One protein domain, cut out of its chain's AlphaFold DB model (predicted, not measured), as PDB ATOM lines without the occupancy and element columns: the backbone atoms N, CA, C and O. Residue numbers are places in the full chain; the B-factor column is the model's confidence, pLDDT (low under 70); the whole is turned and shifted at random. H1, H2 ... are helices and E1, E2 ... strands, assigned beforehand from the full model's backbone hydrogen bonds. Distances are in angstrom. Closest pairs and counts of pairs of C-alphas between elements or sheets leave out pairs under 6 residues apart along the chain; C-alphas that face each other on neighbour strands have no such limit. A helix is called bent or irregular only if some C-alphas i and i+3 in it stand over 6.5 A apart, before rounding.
ATOM      1  N   VAL A   3       4.522   8.296 -41.088       86.38
ATOM      2  CA  VAL A   3       5.375   9.491 -41.019       86.38
ATOM      3  C   VAL A   3       6.353   9.280 -39.869       86.38
ATOM      4  O   VAL A   3       5.965   9.354 -38.700       86.38
ATOM      5  N   GLY A   4       7.607   8.958 -40.196       83.50
ATOM      6  CA  GLY A   4       8.579   8.490 -39.205       83.50
ATOM      7  C   GLY A   4       8.056   7.257 -38.457       83.50
ATOM      8  O   GLY A   4       7.706   6.244 -39.071       83.50
ATOM      9  N   ASP A   5       7.935   7.373 -37.134       82.81
ATOM     10  CA  ASP A   5       7.459   6.294 -36.257       82.81
ATOM     11  C   ASP A   5       5.939   6.295 -36.018       82.81
ATOM     12  O   ASP A   5       5.429   5.448 -35.286       82.81
ATOM     13  N   LYS A   6       5.186   7.226 -36.621       85.12
ATOM     14  CA  LYS A   6       3.731   7.332 -36.422       85.12
ATOM     15  C   LYS A   6       2.942   6.861 -37.629       85.12
ATOM     16  O   LYS A   6       3.269   7.178 -38.771       85.12
ATOM     17  N   ASN A   7       1.836   6.178 -37.345       89.50
ATOM     18  CA  ASN A   7       0.885   5.702 -38.339       89.50
ATOM     19  C   ASN A   7      -0.412   6.519 -38.272       89.50
ATOM     20  O   ASN A   7      -1.025   6.647 -37.214       89.50
ATOM     21  N   PHE A   8      -0.842   7.032 -39.421       87.38
ATOM     22  CA  PHE A   8      -2.076   7.784 -39.618       87.38
ATOM     23  C   PHE A   8      -3.035   7.032 -40.542       87.38
ATOM     24  O   PHE A   8      -2.643   6.549 -41.612       87.38
ATOM     25  N   TRP A   9      -4.309   7.014 -40.155       89.06
ATOM     26  CA  TRP A   9      -5.420   6.595 -41.006       89.06
ATOM     27  C   TRP A   9      -5.951   7.806 -41.764       89.06
ATOM     28  O   TRP A   9      -6.249   8.834 -41.158       89.06
ATOM     29  N   ILE A  10      -6.019   7.703 -43.091       87.38
ATOM     30  CA  ILE A  10      -6.337   8.827 -43.975       87.38
ATOM     31  C   ILE A  10      -7.351   8.384 -45.029       87.38
ATOM     32  O   ILE A  10      -7.341   7.227 -45.444       87.38
ATOM     33  N   SER A  11      -8.213   9.295 -45.479       87.75
ATOM     34  CA  SER A  11      -9.071   9.050 -46.640       87.75
ATOM     35  C   SER A  11      -8.311   9.329 -47.940       87.75
ATOM     36  O   SER A  11      -7.467  10.228 -47.994       87.75
ATOM     37  N   ALA A  12      -8.630   8.589 -49.007       85.75
ATOM     38  CA  ALA A  12      -8.003   8.766 -50.323       85.75
ATOM     39  C   ALA A  12      -8.178  10.195 -50.878       85.75
ATOM     40  O   ALA A  12      -7.286  10.729 -51.532       85.75
ATOM     41  N   GLU A  13      -9.295  10.851 -50.552       87.19
ATOM     42  CA  GLU A  13      -9.608  12.232 -50.943       87.19
ATOM     43  C   GLU A  13      -8.646  13.271 -50.350       87.19
ATOM     44  O   GLU A  13      -8.371  14.293 -50.973       87.19
ATOM     45  N   ARG A  14      -8.113  13.022 -49.149       87.69
ATOM     46  CA  ARG A  14      -7.199  13.944 -48.454       87.69
ATOM     47  C   ARG A  14      -5.727  13.679 -48.780       87.69
ATOM     48  O   ARG A  14      -4.854  14.393 -48.290       87.69
ATOM     49  N   LEU A  15      -5.441  12.681 -49.619       86.94
ATOM     50  CA  LEU A  15      -4.084  12.265 -49.959       86.94
ATOM     51  C   LEU A  15      -3.237  13.375 -50.619       86.94
ATOM     52  O   LEU A  15      -2.100  13.544 -50.176       86.94
ATOM     53  N   PRO A  16      -3.729  14.160 -51.606       87.81
ATOM     54  CA  PRO A  16      -2.926  15.221 -52.225       87.81
ATOM     55  C   PRO A  16      -2.493  16.285 -51.209       87.81
ATOM     56  O   PRO A  16      -1.324  16.651 -51.151       87.81
ATOM     57  N   MET A  17      -3.420  16.698 -50.341       89.31
ATOM     58  CA  MET A  17      -3.175  17.653 -49.258       89.31
ATOM     59  C   MET A  17      -2.121  17.134 -48.269       89.31
ATOM     60  O   MET A  17      -1.193  17.852 -47.908       89.31
ATOM     61  N   LEU A  18      -2.237  15.875 -47.835       88.75
ATOM     62  CA  LEU A  18      -1.323  15.287 -46.852       88.75
ATOM     63  C   LEU A  18       0.080  15.041 -47.413       88.75
ATOM     64  O   LEU A  18       1.045  15.200 -46.670       88.75
ATOM     65  N   LYS A  19       0.216  14.728 -48.708       87.94
ATOM     66  CA  LYS A  19       1.523  14.623 -49.377       87.94
ATOM     67  C   LYS A  19       2.276  15.960 -49.390       87.94
ATOM     68  O   LYS A  19       3.493  15.960 -49.236       87.94
ATOM     69  N   THR A  20       1.576  17.094 -49.483       89.69
ATOM     70  CA  THR A  20       2.192  18.428 -49.346       89.69
ATOM     71  C   THR A  20       2.741  18.673 -47.932       89.69
ATOM     72  O   THR A  20       3.742  19.372 -47.750       89.69
ATOM     73  N   ILE A  21       2.100  18.097 -46.912       89.62
ATOM     74  CA  ILE A  21       2.496  18.255 -45.505       89.62
ATOM     75  C   ILE A  21       3.605  17.264 -45.121       89.62
ATOM     76  O   ILE A  21       4.566  17.641 -44.448       89.62
ATOM     77  N   TYR A  22       3.521  16.019 -45.581       91.12
ATOM     78  CA  TYR A  22       4.473  14.954 -45.269       91.12
ATOM     79  C   TYR A  22       5.034  14.349 -46.564       91.12
ATOM     80  O   TYR A  22       4.622  13.262 -46.970       91.12
ATOM     81  N   PRO A  23       5.982  15.029 -47.232       83.94
ATOM     82  CA  PRO A  23       6.491  14.591 -48.533       83.94
ATOM     83  C   PRO A  23       7.207  13.231 -48.489       83.94
ATOM     84  O   PRO A  23       7.235  12.529 -49.492       83.94
ATOM     85  N   GLY A  24       7.750  12.839 -47.331       82.88
ATOM     86  CA  GLY A  24       8.409  11.543 -47.114       82.88
ATOM     87  C   GLY A  24       7.516  10.457 -46.504       82.88
ATOM     88  O   GLY A  24       8.042   9.503 -45.937       82.88
ATOM     89  N   ALA A  25       6.190  10.622 -46.522       85.31
ATOM     90  CA  ALA A  25       5.279   9.664 -45.906       85.31
ATOM     91  C   ALA A  25       5.038   8.434 -46.788       85.31
ATOM     92  O   ALA A  25       4.726   8.565 -47.971       85.31
ATOM     93  N   ASP A  26       5.094   7.248 -46.184       87.00
ATOM     94  CA  ASP A  26       4.764   5.995 -46.864       87.00
ATOM     95  C   ASP A  26       3.263   5.686 -46.738       87.00
ATOM     96  O   ASP A  26       2.647   5.933 -45.697       87.00
ATOM     97  N   VAL A  27       2.630   5.178 -47.792       85.50
ATOM     98  CA  VAL A  27       1.176   4.956 -47.844       85.50
ATOM     99  C   VAL A  27       0.907   3.493 -48.162       85.50
ATOM    100  O   VAL A  27       1.047   3.062 -49.303       85.50
ATOM    101  N   ASP A  28       0.488   2.759 -47.134       83.81
ATOM    102  CA  ASP A  28       0.129   1.346 -47.207       83.81
ATOM    103  C   ASP A  28      -1.343   1.143 -46.786       83.81
ATOM    104  O   ASP A  28      -1.715   1.599 -45.692       83.81
ATOM    105  N   PRO A  29      -2.196   0.521 -47.629       82.62
ATOM    106  CA  PRO A  29      -1.949   0.164 -49.034       82.62
ATOM    107  C   PRO A  29      -1.803   1.407 -49.921       82.62
ATOM    108  O   PRO A  29      -2.240   2.497 -49.548       82.62
ATOM    109  N   GLN A  30      -1.223   1.254 -51.115       82.88
ATOM    110  CA  GLN A  30      -1.141   2.349 -52.088       82.88
ATOM    111  C   GLN A  30      -2.549   2.845 -52.447       82.88
ATOM    112  O   GLN A  30      -3.377   2.100 -52.972       82.88
ATOM    113  N   LEU A  31      -2.819   4.117 -52.152       81.12
ATOM    114  CA  LEU A  31      -4.106   4.769 -52.394       81.12
ATOM    115  C   LEU A  31      -4.004   5.689 -53.615       81.12
ATOM    116  O   LEU A  31      -3.089   6.511 -53.703       81.12
ATOM    117  N   SER A  32      -4.976   5.613 -54.524       80.88
ATOM    118  CA  SER A  32      -5.175   6.608 -55.582       80.88
ATOM    119  C   SER A  32      -6.232   7.626 -55.146       80.88
ATOM    120  O   SER A  32      -7.317   7.270 -54.690       80.88
ATOM    121  N   ALA A  33      -5.913   8.918 -55.248       80.38
ATOM    122  CA  ALA A  33      -6.892   9.972 -54.981       80.38
ATOM    123  C   ALA A  33      -7.930  10.029 -56.122       80.38
ATOM    124  O   ALA A  33      -7.555   9.784 -57.269       80.38
ATOM    125  N   PRO A  34      -9.200  10.386 -55.871       82.94
ATOM    126  CA  PRO A  34     -10.179  10.597 -56.940       82.94
ATOM    127  C   PRO A  34      -9.764  11.728 -57.897       82.94
ATOM    128  O   PRO A  34      -9.163  12.717 -57.469       82.94
ATOM    129  N   GLU A  35     -10.114  11.622 -59.184       78.69
ATOM    130  CA  GLU A  35      -9.723  12.594 -60.227       78.69
ATOM    131  C   GLU A  35     -10.127  14.045 -59.905       78.69
ATOM    132  O   GLU A  35      -9.415  14.985 -60.261       78.69
ATOM    133  N   SER A  36     -11.235  14.232 -59.180       76.88
ATOM    134  CA  SER A  36     -11.743  15.539 -58.745       76.88
ATOM    135  C   SER A  36     -10.804  16.284 -57.788       76.88
ATOM    136  O   SER A  36     -10.809  17.512 -57.762       76.88
ATOM    137  N   VAL A  37      -9.984  15.556 -57.022       76.88
ATOM    138  CA  VAL A  37      -9.087  16.110 -55.990       76.88
ATOM    139  C   VAL A  37      -7.618  16.057 -56.406       76.88
ATOM    140  O   VAL A  37      -6.812  16.828 -55.894       76.88
ATOM    141  N   GLN A  38      -7.260  15.205 -57.376       70.56
ATOM    142  CA  GLN A  38      -5.890  15.093 -57.900       70.56
ATOM    143  C   GLN A  38      -5.348  16.407 -58.485       70.56
ATOM    144  O   GLN A  38      -4.143  16.637 -58.443       70.56
ATOM    145  N   LYS A  39      -6.223  17.270 -59.019       68.56
ATOM    146  CA  LYS A  39      -5.850  18.556 -59.635       68.56
ATOM    147  C   LYS A  39      -5.815  19.734 -58.652       68.56
ATOM    148  O   LYS A  39      -5.532  20.855 -59.068       68.56
ATOM    149  N   GLN A  40      -6.132  19.522 -57.372       74.50
ATOM    150  CA  GLN A  40      -6.074  20.591 -56.374       74.50
ATOM    151  C   GLN A  40      -4.629  20.841 -55.937       74.50
ATOM    152  O   GLN A  40      -4.011  20.001 -55.282       74.50
ATOM    153  N   ASN A  41      -4.112  22.028 -56.253       80.38
ATOM    154  CA  ASN A  41      -2.824  22.487 -55.749       80.38
ATOM    155  C   ASN A  41      -2.988  23.024 -54.326       80.38
ATOM    156  O   ASN A  41      -3.599  24.069 -54.108       80.38
ATOM    157  N   TRP A  42      -2.419  22.303 -53.366       84.38
ATOM    158  CA  TRP A  42      -2.385  22.715 -51.969       84.38
ATOM    159  C   TRP A  42      -1.085  23.451 -51.668       84.38
ATOM    160  O   TRP A  42       0.001  22.897 -51.834       84.38
ATOM    161  N   GLU A  43      -1.189  24.676 -51.161       90.25
ATOM    162  CA  GLU A  43      -0.077  25.313 -50.459       90.25
ATOM    163  C   GLU A  43       0.096  24.645 -49.087       90.25
ATOM    164  O   GLU A  43      -0.890  24.345 -48.407       90.25
ATOM    165  N   ARG A  44       1.343  24.418 -48.654       90.62
ATOM    166  CA  ARG A  44       1.648  23.729 -47.387       90.62
ATOM    167  C   ARG A  44       0.968  24.383 -46.179       90.62
ATOM    168  O   ARG A  44       0.412  23.679 -45.342       90.62
ATOM    169  N   SER A  45       0.983  25.712 -46.108       90.00
ATOM    170  CA  SER A  45       0.364  26.501 -45.033       90.00
ATOM    171  C   SER A  45      -1.153  26.256 -44.934       90.00
ATOM    172  O   SER A  45      -1.673  25.979 -43.851       90.00
ATOM    173  N   ASN A  46      -1.852  26.267 -46.073       90.94
ATOM    174  CA  ASN A  46      -3.292  26.016 -46.169       90.94
ATOM    175  C   ASN A  46      -3.640  24.551 -45.873       90.94
ATOM    176  O   ASN A  46      -4.616  24.276 -45.178       90.94
ATOM    177  N   ALA A  47      -2.810  23.609 -46.328       92.00
ATOM    178  CA  ALA A  47      -2.970  22.190 -46.024       92.00
ATOM    179  C   ALA A  47      -2.867  21.919 -44.511       92.00
ATOM    180  O   ALA A  47      -3.707  21.219 -43.945       92.00
ATOM    181  N   ILE A  48      -1.872  22.512 -43.838       93.81
ATOM    182  CA  ILE A  48      -1.702  22.405 -42.381       93.81
ATOM    183  C   ILE A  48      -2.905  23.002 -41.654       93.81
ATOM    184  O   ILE A  48      -3.422  22.379 -40.726       93.81
ATOM    185  N   ARG A  49      -3.395  24.166 -42.097       94.38
ATOM    186  CA  ARG A  49      -4.589  24.796 -41.520       94.38
ATOM    187  C   ARG A  49      -5.815  23.885 -41.601       94.38
ATOM    188  O   ARG A  49      -6.512  23.729 -40.604       94.38
ATOM    189  N   GLU A  50      -6.047  23.239 -42.741       93.00
ATOM    190  CA  GLU A  50      -7.178  22.319 -42.913       93.00
ATOM    191  C   GLU A  50      -7.036  21.022 -42.103       93.00
ATOM    192  O   GLU A  50      -8.020  20.531 -41.545       93.00
ATOM    193  N   VAL A  51      -5.820  20.484 -41.952       92.94
ATOM    194  CA  VAL A  51      -5.575  19.344 -41.050       92.94
ATOM    195  C   VAL A  51      -5.830  19.727 -39.595       92.94
ATOM    196  O   VAL A  51      -6.476  18.971 -38.865       92.94
ATOM    197  N   LEU A  52      -5.358  20.902 -39.174       94.88
ATOM    198  CA  LEU A  52      -5.636  21.432 -37.844       94.88
ATOM    199  C   LEU A  52      -7.139  21.615 -37.649       94.88
ATOM    200  O   LEU A  52      -7.654  21.148 -36.639       94.88
ATOM    201  N   ARG A  53      -7.860  22.183 -38.626       94.88
ATOM    202  CA  ARG A  53      -9.321  22.342 -38.570       94.88
ATOM    203  C   ARG A  53     -10.005  21.015 -38.259       94.88
ATOM    204  O   ARG A  53     -10.678  20.909 -37.238       94.88
ATOM    205  N   GLY A  54      -9.746  19.985 -39.070       92.06
ATOM    206  CA  GLY A  54     -10.330  18.657 -38.866       92.06
ATOM    207  C   GLY A  54      -9.944  18.031 -37.523       92.06
ATOM    208  O   GLY A  54     -10.763  17.371 -36.884       92.06
ATOM    209  N   ARG A  55      -8.715  18.264 -37.037       92.62
ATOM    210  CA  ARG A  55      -8.300  17.770 -35.717       92.62
ATOM    211  C   ARG A  55      -9.013  18.492 -34.573       92.62
ATOM    212  O   ARG A  55      -9.368  17.844 -33.587       92.62
ATOM    213  N   MET A  56      -9.219  19.800 -34.693       94.25
ATOM    214  CA  MET A  56      -9.861  20.636 -33.678       94.25
ATOM    215  C   MET A  56     -11.357  20.330 -33.521       94.25
ATOM    216  O   MET A  56     -11.866  20.426 -32.410       94.25
ATOM    217  N   GLU A  57     -12.050  19.871 -34.571       92.38
ATOM    218  CA  GLU A  57     -13.475  19.479 -34.495       92.38
ATOM    219  C   GLU A  57     -13.750  18.333 -33.508       92.38
ATOM    220  O   GLU A  57     -14.854  18.211 -32.972       92.38
ATOM    221  N   VAL A  58     -12.744  17.492 -33.261       90.75
ATOM    222  CA  VAL A  58     -12.848  16.293 -32.413       90.75
ATOM    223  C   VAL A  58     -11.967  16.352 -31.167       90.75
ATOM    224  O   VAL A  58     -11.995  15.430 -30.352       90.75
ATOM    225  N   SER A  59     -11.179  17.414 -31.005       90.31
ATOM    226  CA  SER A  59     -10.281  17.594 -29.862       90.31
ATOM    227  C   SER A  59     -10.856  18.650 -28.928       90.31
ATOM    228  O   SER A  59     -11.157  19.754 -29.371       90.31
ATOM    229  N   GLY A  60     -10.983  18.330 -27.634       89.38
ATOM    230  CA  GLY A  60     -11.257  19.331 -26.595       89.38
ATOM    231  C   GLY A  60     -10.139  20.383 -26.498       89.38
ATOM    232  O   GLY A  60      -9.332  20.512 -27.417       89.38
ATOM    233  N   PRO A  61     -10.052  21.155 -25.404       93.25
ATOM    234  CA  PRO A  61      -8.951  22.096 -25.244       93.25
ATOM    235  C   PRO A  61      -7.593  21.386 -25.323       93.25
ATOM    236  O   PRO A  61      -7.367  20.407 -24.612       93.25
ATOM    237  N   VAL A  62      -6.720  21.855 -26.214       94.31
ATOM    238  CA  VAL A  62      -5.407  21.255 -26.486       94.31
ATOM    239  C   VAL A  62      -4.317  22.316 -26.560       94.31
ATOM    240  O   VAL A  62      -4.556  23.448 -26.980       94.31
ATOM    241  N   THR A  63      -3.095  21.951 -26.183       94.31
ATOM    242  CA  THR A  63      -1.923  22.828 -26.302       94.31
ATOM    243  C   THR A  63      -1.217  22.647 -27.646       94.31
ATOM    244  O   THR A  63      -1.368  21.631 -28.332       94.31
ATOM    245  N   VAL A  64      -0.384  23.624 -28.020       94.19
ATOM    246  CA  VAL A  64       0.466  23.535 -29.221       94.19
ATOM    247  C   VAL A  64       1.380  22.307 -29.152       94.19
ATOM    248  O   VAL A  64       1.472  21.562 -30.124       94.19
ATOM    249  N   ALA A  65       1.982  22.029 -27.990       92.69
ATOM    250  CA  ALA A  65       2.858  20.873 -27.782       92.69
ATOM    251  C   ALA A  65       2.144  19.526 -28.015       92.69
ATOM    252  O   ALA A  65       2.707  18.593 -28.599       92.69
ATOM    253  N   GLN A  66       0.874  19.422 -27.614       92.69
ATOM    254  CA  GLN A  66       0.063  18.234 -27.885       92.69
ATOM    255  C   GLN A  66      -0.200  18.070 -29.385       92.69
ATOM    256  O   GLN A  66      -0.055  16.969 -29.913       92.69
ATOM    257  N   LEU A  67      -0.536  19.150 -30.096       93.25
ATOM    258  CA  LEU A  67      -0.784  19.111 -31.541       93.25
ATOM    259  C   LEU A  67       0.482  18.806 -32.350       93.25
ATOM    260  O   LEU A  67       0.412  18.006 -33.282       93.25
ATOM    261  N   GLN A  68       1.635  19.357 -31.962       92.94
ATOM    262  CA  GLN A  68       2.939  18.974 -32.518       92.94
ATOM    263  C   GLN A  68       3.173  17.472 -32.370       92.94
ATOM    264  O   GLN A  68       3.536  16.789 -33.326       92.94
ATOM    265  N   THR A  69       2.915  16.938 -31.174       90.38
ATOM    266  CA  THR A  69       3.097  15.514 -30.891       90.38
ATOM    267  C   THR A  69       2.108  14.663 -31.681       90.38
ATOM    268  O   THR A  69       2.478  13.608 -32.177       90.38
ATOM    269  N   ILE A  70       0.865  15.099 -31.863       90.06
ATOM    270  CA  ILE A  70      -0.138  14.327 -32.606       90.06
ATOM    271  C   ILE A  70       0.159  14.339 -34.110       90.06
ATOM    272  O   ILE A  70       0.116  13.289 -34.744       90.06
ATOM    273  N   LEU A  71       0.467  15.505 -34.679       90.38
ATOM    274  CA  LEU A  71       0.596  15.687 -36.126       90.38
ATOM    275  C   LEU A  71       2.036  15.513 -36.629       90.38
ATOM    276  O   LEU A  71       2.240  15.266 -37.805       90.38
ATOM    277  N   SER A  72       3.046  15.532 -35.759       90.44
ATOM    278  CA  SER A  72       4.469  15.552 -36.155       90.44
ATOM    279  C   SER A  72       4.813  16.770 -37.020       90.44
ATOM    280  O   SER A  72       5.460  16.653 -38.059       90.44
ATOM    281  N   LEU A  73       4.351  17.941 -36.577       90.62
ATOM    282  CA  LEU A  73       4.618  19.249 -37.183       90.62
ATOM    283  C   LEU A  73       5.441  20.120 -36.232       90.62
ATOM    284  O   LEU A  73       5.437  19.899 -35.019       90.62
ATOM    285  N   SER A  74       6.124  21.130 -36.775       92.38
ATOM    286  CA  SER A  74       6.869  22.098 -35.961       92.38
ATOM    287  C   SER A  74       5.936  23.045 -35.185       92.38
ATOM    288  O   SER A  74       4.804  23.291 -35.608       92.38
ATOM    289  N   SER A  75       6.408  23.629 -34.070       92.19
ATOM    290  CA  SER A  75       5.622  24.624 -33.306       92.19
ATOM    291  C   SER A  75       5.151  25.776 -34.172       92.19
ATOM    292  O   SER A  75       3.976  26.127 -34.146       92.19
ATOM    293  N   SER A  76       6.066  26.319 -34.979       93.50
ATOM    294  CA  SER A  76       5.807  27.487 -35.813       93.50
ATOM    295  C   SER A  76       4.692  27.225 -36.824       93.50
ATOM    296  O   SER A  76       3.851  28.093 -37.046       93.50
ATOM    297  N   GLU A  77       4.661  26.036 -37.429       93.69
ATOM    298  CA  GLU A  77       3.618  25.651 -38.383       93.69
ATOM    299  C   GLU A  77       2.256  25.480 -37.699       93.69
ATOM    300  O   GLU A  77       1.242  25.953 -38.216       93.69
ATOM    301  N   VAL A  78       2.232  24.841 -36.523       94.69
ATOM    302  CA  VAL A  78       1.005  24.644 -35.739       94.69
ATOM    303  C   VAL A  78       0.447  25.984 -35.258       94.69
ATOM    304  O   VAL A  78      -0.740  26.248 -35.437       94.69
ATOM    305  N   GLU A  79       1.289  26.855 -34.703       94.81
ATOM    306  CA  GLU A  79       0.896  28.189 -34.240       94.81
ATOM    307  C   GLU A  79       0.371  29.058 -35.381       94.81
ATOM    308  O   GLU A  79      -0.698  29.649 -35.254       94.81
ATOM    309  N   THR A  80       1.065  29.084 -36.522       95.00
ATOM    310  CA  THR A  80       0.628  29.853 -37.698       95.00
ATOM    311  C   THR A  80      -0.726  29.357 -38.210       95.00
ATOM    312  O   THR A  80      -1.607  30.156 -38.531       95.00
ATOM    313  N   GLY A  81      -0.925  28.036 -38.254       94.75
ATOM    314  CA  GLY A  81      -2.200  27.442 -38.640       94.75
ATOM    315  C   GLY A  81      -3.334  27.777 -37.665       94.75
ATOM    316  O   GLY A  81      -4.420  28.151 -38.106       94.75
ATOM    317  N   LEU A  82      -3.080  27.708 -36.355       95.25
ATOM    318  CA  LEU A  82      -4.056  28.045 -35.312       95.25
ATOM    319  C   LEU A  82      -4.426  29.532 -35.310       95.25
ATOM    320  O   LEU A  82      -5.607  29.850 -35.205       95.25
ATOM    321  N   LEU A  83      -3.456  30.432 -35.499       95.12
ATOM    322  CA  LEU A  83      -3.709  31.869 -35.666       95.12
ATOM    323  C   LEU A  83      -4.565  32.150 -36.910       95.12
ATOM    324  O   LEU A  83      -5.451  33.003 -36.876       95.12
ATOM    325  N   GLY A  84      -4.347  31.401 -37.996       94.69
ATOM    326  CA  GLY A  84      -5.209  31.442 -39.178       94.69
ATOM    327  C   GLY A  84      -6.642  30.982 -38.889       94.69
ATOM    328  O   GLY A  84      -7.592  31.623 -39.319       94.69
ATOM    329  N   LEU A  85      -6.822  29.911 -38.115       95.19
ATOM    330  CA  LEU A  85      -8.156  29.442 -37.717       95.19
ATOM    331  C   LEU A  85      -8.852  30.382 -36.720       95.19
ATOM    332  O   LEU A  85     -10.080  30.468 -36.706       95.19
ATOM    333  N   GLU A  86      -8.092  31.068 -35.868       95.12
ATOM    334  CA  GLU A  86      -8.613  32.070 -34.934       95.12
ATOM    335  C   GLU A  86      -9.110  33.312 -35.678       95.12
ATOM    336  O   GLU A  86     -10.196  33.804 -35.371       95.12
ATOM    337  N   SER A  87      -8.376  33.781 -36.695       94.06
ATOM    338  CA  SER A  87      -8.805  34.923 -37.516       94.06
ATOM    339  C   SER A  87     -10.075  34.627 -38.324       94.06
ATOM    340  O   SER A  87     -10.896  35.516 -38.531       94.06
ATOM    341  N   GLU A  88     -10.292  33.363 -38.694       93.62
ATOM    342  CA  GLU A  88     -11.541  32.866 -39.286       93.62
ATOM    343  C   GLU A  88     -12.678  32.677 -38.256       93.62
ATOM    344  O   GLU A  88     -13.820  32.400 -38.628       93.62
ATOM    345  N   GLY A  89     -12.390  32.801 -36.955       92.38
ATOM    346  CA  GLY A  89     -13.352  32.614 -35.865       92.38
ATOM    347  C   GLY A  89     -13.709  31.152 -35.563       92.38
ATOM    348  O   GLY A  89     -14.713  30.896 -34.888       92.38
ATOM    349  N   PHE A  90     -12.919  30.195 -36.061       94.12
ATOM    350  CA  PHE A  90     -13.161  28.758 -35.910       94.12
ATOM    351  C   PHE A  90     -12.710  28.235 -34.536       94.12
ATOM    352  O   PHE A  90     -13.483  27.583 -33.827       94.12
ATOM    353  N   VAL A  91     -11.485  28.575 -34.122       96.06
ATOM    354  CA  VAL A  91     -10.949  28.233 -32.793       96.06
ATOM    355  C   VAL A  91     -10.938  29.435 -31.853       96.06
ATOM    356  O   VAL A  91     -10.925  30.588 -32.278       96.06
ATOM    357  N   LEU A  92     -10.920  29.147 -30.554       94.00
ATOM    358  CA  LEU A  92     -10.670  30.104 -29.487       94.00
ATOM    359  C   LEU A  92      -9.418  29.721 -28.712       94.00
ATOM    360  O   LEU A  92      -9.127  28.541 -28.508       94.00
ATOM    361  N   ARG A  93      -8.734  30.752 -28.235       93.50
ATOM    362  CA  ARG A  93      -7.499  30.678 -27.469       93.50
ATOM    363  C   ARG A  93      -7.759  31.088 -26.024       93.50
ATOM    364  O   ARG A  93      -8.398  32.110 -25.781       93.50
ATOM    365  N   GLY A  94      -7.293  30.304 -25.058       90.62
ATOM    366  CA  GLY A  94      -7.567  30.565 -23.645       90.62
ATOM    367  C   GLY A  94      -6.968  29.529 -22.702       90.62
ATOM    368  O   GLY A  94      -6.105  28.751 -23.087       90.62
ATOM    369  N   LYS A  95      -7.422  29.543 -21.449       90.81
ATOM    370  CA  LYS A  95      -7.095  28.538 -20.428       90.81
ATOM    371  C   LYS A  95      -8.397  27.880 -20.007       90.81
ATOM    372  O   LYS A  95      -9.215  28.519 -19.346       90.81
ATOM    373  N   PHE A  96      -8.630  26.653 -20.456       86.81
ATOM    374  CA  PHE A  96      -9.918  25.979 -20.315       86.81
ATOM    375  C   PHE A  96      -9.870  24.862 -19.269       86.81
ATOM    376  O   PHE A  96     -10.883  24.601 -18.620       86.81
ATOM    377  N   HIS A  97      -8.704  24.254 -19.046       86.25
ATOM    378  CA  HIS A  97      -8.482  23.344 -17.924       86.25
ATOM    379  C   HIS A  97      -8.045  24.078 -16.646       86.25
ATOM    380  O   HIS A  97      -7.321  25.078 -16.675       86.25
ATOM    381  N   HIS A  98      -8.487  23.569 -15.493       78.19
ATOM    382  CA  HIS A  98      -8.136  24.133 -14.189       78.19
ATOM    383  C   HIS A  98      -6.655  23.877 -13.866       78.19
ATOM    384  O   HIS A  98      -6.182  22.754 -14.008       78.19
ATOM    385  N   GLY A  99      -5.933  24.908 -13.419       76.00
ATOM    386  CA  GLY A  99      -4.510  24.804 -13.064       76.00
ATOM    387  C   GLY A  99      -3.530  24.846 -14.245       76.00
ATOM    388  O   GLY A  99      -2.326  24.772 -14.023       76.00
ATOM    389  N   THR A 100      -4.013  25.009 -15.481       79.50
ATOM    390  CA  THR A 100      -3.149  25.130 -16.664       79.50
ATOM    391  C   THR A 100      -2.474  26.511 -16.718       79.50
ATOM    392  O   THR A 100      -3.123  27.559 -16.625       79.50
ATOM    393  N   THR A 101      -1.150  26.530 -16.880       81.06
ATOM    394  CA  THR A 101      -0.372  27.756 -17.138       81.06
ATOM    395  C   THR A 101      -0.300  28.087 -18.618       81.06
ATOM    396  O   THR A 101      -0.280  29.269 -18.975       81.06
ATOM    397  N   ASP A 102      -0.310  27.048 -19.445       84.75
ATOM    398  CA  ASP A 102      -0.071  27.122 -20.876       84.75
ATOM    399  C   ASP A 102      -1.321  27.564 -21.636       84.75
ATOM    400  O   ASP A 102      -2.451  27.491 -21.154       84.75
ATOM    401  N   GLN A 103      -1.111  28.072 -22.841       90.50
ATOM    402  CA  GLN A 103      -2.205  28.517 -23.685       90.50
ATOM    403  C   GLN A 103      -2.814  27.330 -24.434       90.50
ATOM    404  O   GLN A 103      -2.119  26.586 -25.130       90.50
ATOM    405  N   GLU A 104      -4.128  27.187 -24.319       94.31
ATOM    406  CA  GLU A 104      -4.911  26.144 -24.965       94.31
ATOM    407  C   GLU A 104      -5.738  26.717 -26.113       94.31
ATOM    408  O   GLU A 104      -6.138  27.885 -26.120       94.31
ATOM    409  N   TRP A 105      -6.022  25.851 -27.076       95.31
ATOM    410  CA  TRP A 105      -6.845  26.125 -28.239       95.31
ATOM    411  C   TRP A 105      -8.005  25.139 -28.256       95.31
ATOM    412  O   TRP A 105      -7.831  23.966 -27.925       95.31
ATOM    413  N   CYS A 106      -9.197  25.593 -28.628       94.88
ATOM    414  CA  CYS A 106     -10.367  24.727 -28.749       94.88
ATOM    415  C   CYS A 106     -11.286  25.213 -29.871       94.88
ATOM    416  O   CYS A 106     -11.420  26.418 -30.081       94.88
ATOM    417  N   ASP A 107     -11.942  24.288 -30.575       95.50
ATOM    418  CA  ASP A 107     -13.026  24.637 -31.494       95.50
ATOM    419  C   ASP A 107     -14.160  25.352 -30.738       95.50
ATOM    420  O   ASP A 107     -14.593  24.929 -29.659       95.50
ATOM    421  N   ARG A 108     -14.670  26.448 -31.309       92.69
ATOM    422  CA  ARG A 108     -15.679  27.292 -30.654       92.69
ATOM    423  C   ARG A 108     -16.989  26.542 -30.387       92.69
ATOM    424  O   ARG A 108     -17.625  26.773 -29.354       92.69
ATOM    425  N   ARG A 109     -17.422  25.662 -31.298       90.44
ATOM    426  CA  ARG A 109     -18.681  24.903 -31.171       90.44
ATOM    427  C   ARG A 109     -18.538  23.776 -30.154       90.44
ATOM    428  O   ARG A 109     -19.453  23.564 -29.356       90.44
ATOM    429  N   LEU A 110     -17.403  23.084 -30.152       91.44
ATOM    430  CA  LEU A 110     -17.091  22.027 -29.206       91.44
ATOM    431  C   LEU A 110     -16.938  22.594 -27.798       91.44
ATOM    432  O   LEU A 110     -17.541  22.050 -26.876       91.44
ATOM    433  N   LEU A 111     -16.248  23.726 -27.631       89.62
ATOM    434  CA  LEU A 111     -16.149  24.411 -26.344       89.62
ATOM    435  C   LEU A 111     -17.536  24.810 -25.816       89.62
ATOM    436  O   LEU A 111     -17.866  24.527 -24.662       89.62
ATOM    437  N   ALA A 112     -18.391  25.385 -26.670       86.12
ATOM    438  CA  ALA A 112     -19.774  25.698 -26.311       86.12
ATOM    439  C   ALA A 112     -20.576  24.439 -25.927       86.12
ATOM    440  O   ALA A 112     -21.376  24.471 -24.988       86.12
ATOM    441  N   ARG A 113     -20.349  23.308 -26.611       87.81
ATOM    442  CA  ARG A 113     -20.979  22.019 -26.299       87.81
ATOM    443  C   ARG A 113     -20.488  21.440 -24.970       87.81
ATOM    444  O   ARG A 113     -21.330  21.009 -24.189       87.81
ATOM    445  N   ILE A 114     -19.178  21.438 -24.706       87.50
ATOM    446  CA  ILE A 114     -18.579  20.997 -23.433       87.50
ATOM    447  C   ILE A 114     -19.177  21.810 -22.285       87.50
ATOM    448  O   ILE A 114     -19.653  21.247 -21.299       87.50
ATOM    449  N   HIS A 115     -19.223  23.131 -22.450       82.94
ATOM    450  CA  HIS A 115     -19.793  24.035 -21.465       82.94
ATOM    451  C   HIS A 115     -21.283  23.750 -21.212       82.94
ATOM    452  O   HIS A 115     -21.684  23.570 -20.063       82.94
ATOM    453  N   ARG A 116     -22.092  23.603 -22.274       81.44
ATOM    454  CA  ARG A 116     -23.516  23.242 -22.161       81.44
ATOM    455  C   ARG A 116     -23.720  21.905 -21.443       81.44
ATOM    456  O   ARG A 116     -24.512  21.847 -20.514       81.44
ATOM    457  N   LEU A 117     -22.983  20.858 -21.825       85.38
ATOM    458  CA  LEU A 117     -23.077  19.537 -21.188       85.38
ATOM    459  C   LEU A 117     -22.680  19.580 -19.707       85.38
ATOM    460  O   LEU A 117     -23.286  18.898 -18.884       85.38
ATOM    461  N   THR A 118     -21.691  20.405 -19.360       81.75
ATOM    462  CA  THR A 118     -21.280  20.623 -17.966       81.75
ATOM    463  C   THR A 118     -22.395  21.302 -17.171       81.75
ATOM    464  O   THR A 118     -22.724  20.854 -16.075       81.75
ATOM    465  N   ILE A 119     -23.021  22.340 -17.735       77.56
ATOM    466  CA  ILE A 119     -24.179  23.012 -17.127       77.56
ATOM    467  C   ILE A 119     -25.351  22.042 -16.960       77.56
ATOM    468  O   ILE A 119     -25.921  21.970 -15.876       77.56
ATOM    469  N   ASP A 120     -25.698  21.275 -17.995       74.31
ATOM    470  CA  ASP A 120     -26.823  20.336 -17.957       74.31
ATOM    471  C   ASP A 120     -26.614  19.239 -16.903       74.31
ATOM    472  O   ASP A 120     -27.550  18.876 -16.188       74.31
ATOM    473  N   ARG A 121     -25.373  18.767 -16.725       78.44
ATOM    474  CA  ARG A 121     -25.022  17.847 -15.636       78.44
ATOM    475  C   ARG A 121     -25.203  18.493 -14.261       78.44
ATOM    476  O   ARG A 121     -25.865  17.912 -13.408       78.44
ATOM    477  N   LEU A 122     -24.672  19.701 -14.060       74.12
ATOM    478  CA  LEU A 122     -24.832  20.438 -12.799       74.12
ATOM    479  C   LEU A 122     -26.307  20.729 -12.487       74.12
ATOM    480  O   LEU A 122     -26.703  20.713 -11.324       74.12
ATOM    481  N   ARG A 123     -27.129  20.960 -13.517       72.19
ATOM    482  CA  ARG A 123     -28.583  21.120 -13.396       72.19
ATOM    483  C   ARG A 123     -29.261  19.847 -12.904       72.19
ATOM    484  O   ARG A 123     -30.115  19.926 -12.025       72.19
ATOM    485  N   ALA A 124     -28.878  18.696 -13.454       64.88
ATOM    486  CA  ALA A 124     -29.441  17.396 -13.094       64.88
ATOM    487  C   ALA A 124     -29.109  16.970 -11.651       64.88
ATOM    488  O   ALA A 124     -29.866  16.219 -11.043       64.88
ATOM    489  N   GLU A 125     -28.007  17.468 -11.083       71.44
ATOM    490  CA  GLU A 125     -27.609  17.200  -9.692       71.44
ATOM    491  C   GLU A 125     -28.423  18.006  -8.654       71.44
ATOM    492  O   GLU A 125     -28.332  17.754  -7.448       71.44
ATOM    493  N   ILE A 126     -29.236  18.979  -9.083       73.94
ATOM    494  CA  ILE A 126     -30.047  19.800  -8.179       73.94
ATOM    495  C   ILE A 126     -31.290  19.019  -7.749       73.94
ATOM    496  O   ILE A 126     -32.190  18.754  -8.541       73.94
TER     497      ILE A 126
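This is residues 3 to 126 of the 517 residues of an uncharacterized protein of Verrucomicrobia bacterium (UniProt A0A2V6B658). This is an elongated, mostly helical model: H3 and H5 cross in the middle, with H4 against the first part of H5, while H1 and the short H2 make one end. Toward the other end sits a small two-stranded hairpin, E1 and E2, from which H6 runs on as an arm whose residues 115 to 124 stick out together with residues 125 and 126. The printed part has 124 residues with six named helices and two named strands, in the order H1 H2 H3 H4 H5 E1 E2 H6; the sheet, order E1 - E2, is antiparallel. The whole is loose, with a radius of gyration of the C-alphas of 17.0 A and spans of 55 by 30 by 29 A.

H1, residues 12 to 21, only just touches H2, residues 35 to 38, with 3 pairs of C-alphas within 8 A, the closest those of Glu 13 and Val 37 at 6.4 A. H3, residues 44 to 56, touches H1 with residues 44 to 48 alone, closest at the C-alphas of Met 17 and Ala 47, 5.6 A, at a steep tilt of 57 degrees, opposite ways. H4, residues 64 to 71, is near H3. H5, residues 75 to 87, touches H4 with residues 75 to 79 alone, about perpendicular at 76 degrees; the closest C-alphas are those of Gln 68 and Ser 75, 6.3 A. H5 also touches H3, only just about perpendicular at 72 degrees, with the C-alphas of Arg 49 and Gly 81 closest at 4.6 A. E1, residues 91 to 94, and E2, residues 104 to 107, form an antiparallel hairpin at 150 degrees, with N 92 and O 106 at 2.8 A and N 94 and O 104 at 2.9 A, within hydrogen-bond range. Residues 62 to 63 pair antiparallel with residues 104 to 105 of E2. H6, residues 108 to 124, touches no helix; its closest C-alpha to E1 is Arg 108, 5.3 A from that of Val 91. Every O i to N i+4 pair is within hydrogen-bond range in H3, H4, H5 and H6, against 4 of 6 in H1; H2 is too short for such a pair.

H1 begins at C-alpha 12 (-8.003, 8.766, -50.323) and is irregular, C-alphas 13 and 16 being 7.4 A apart. H3 and H5 are each 18.2 A from first to last C-alpha. H6 is 24.4 A long and ends at C-alpha 124 (-29.441, 17.396, -13.094).

The two C-alphas farthest apart, those of Lys 39 and Ile 126, are 56.9 A apart. The printed part has no cut, and the link from H1 to H2 is long. The mean pLDDT of the printed part is 87.7, with residues 39 and 124 under 70.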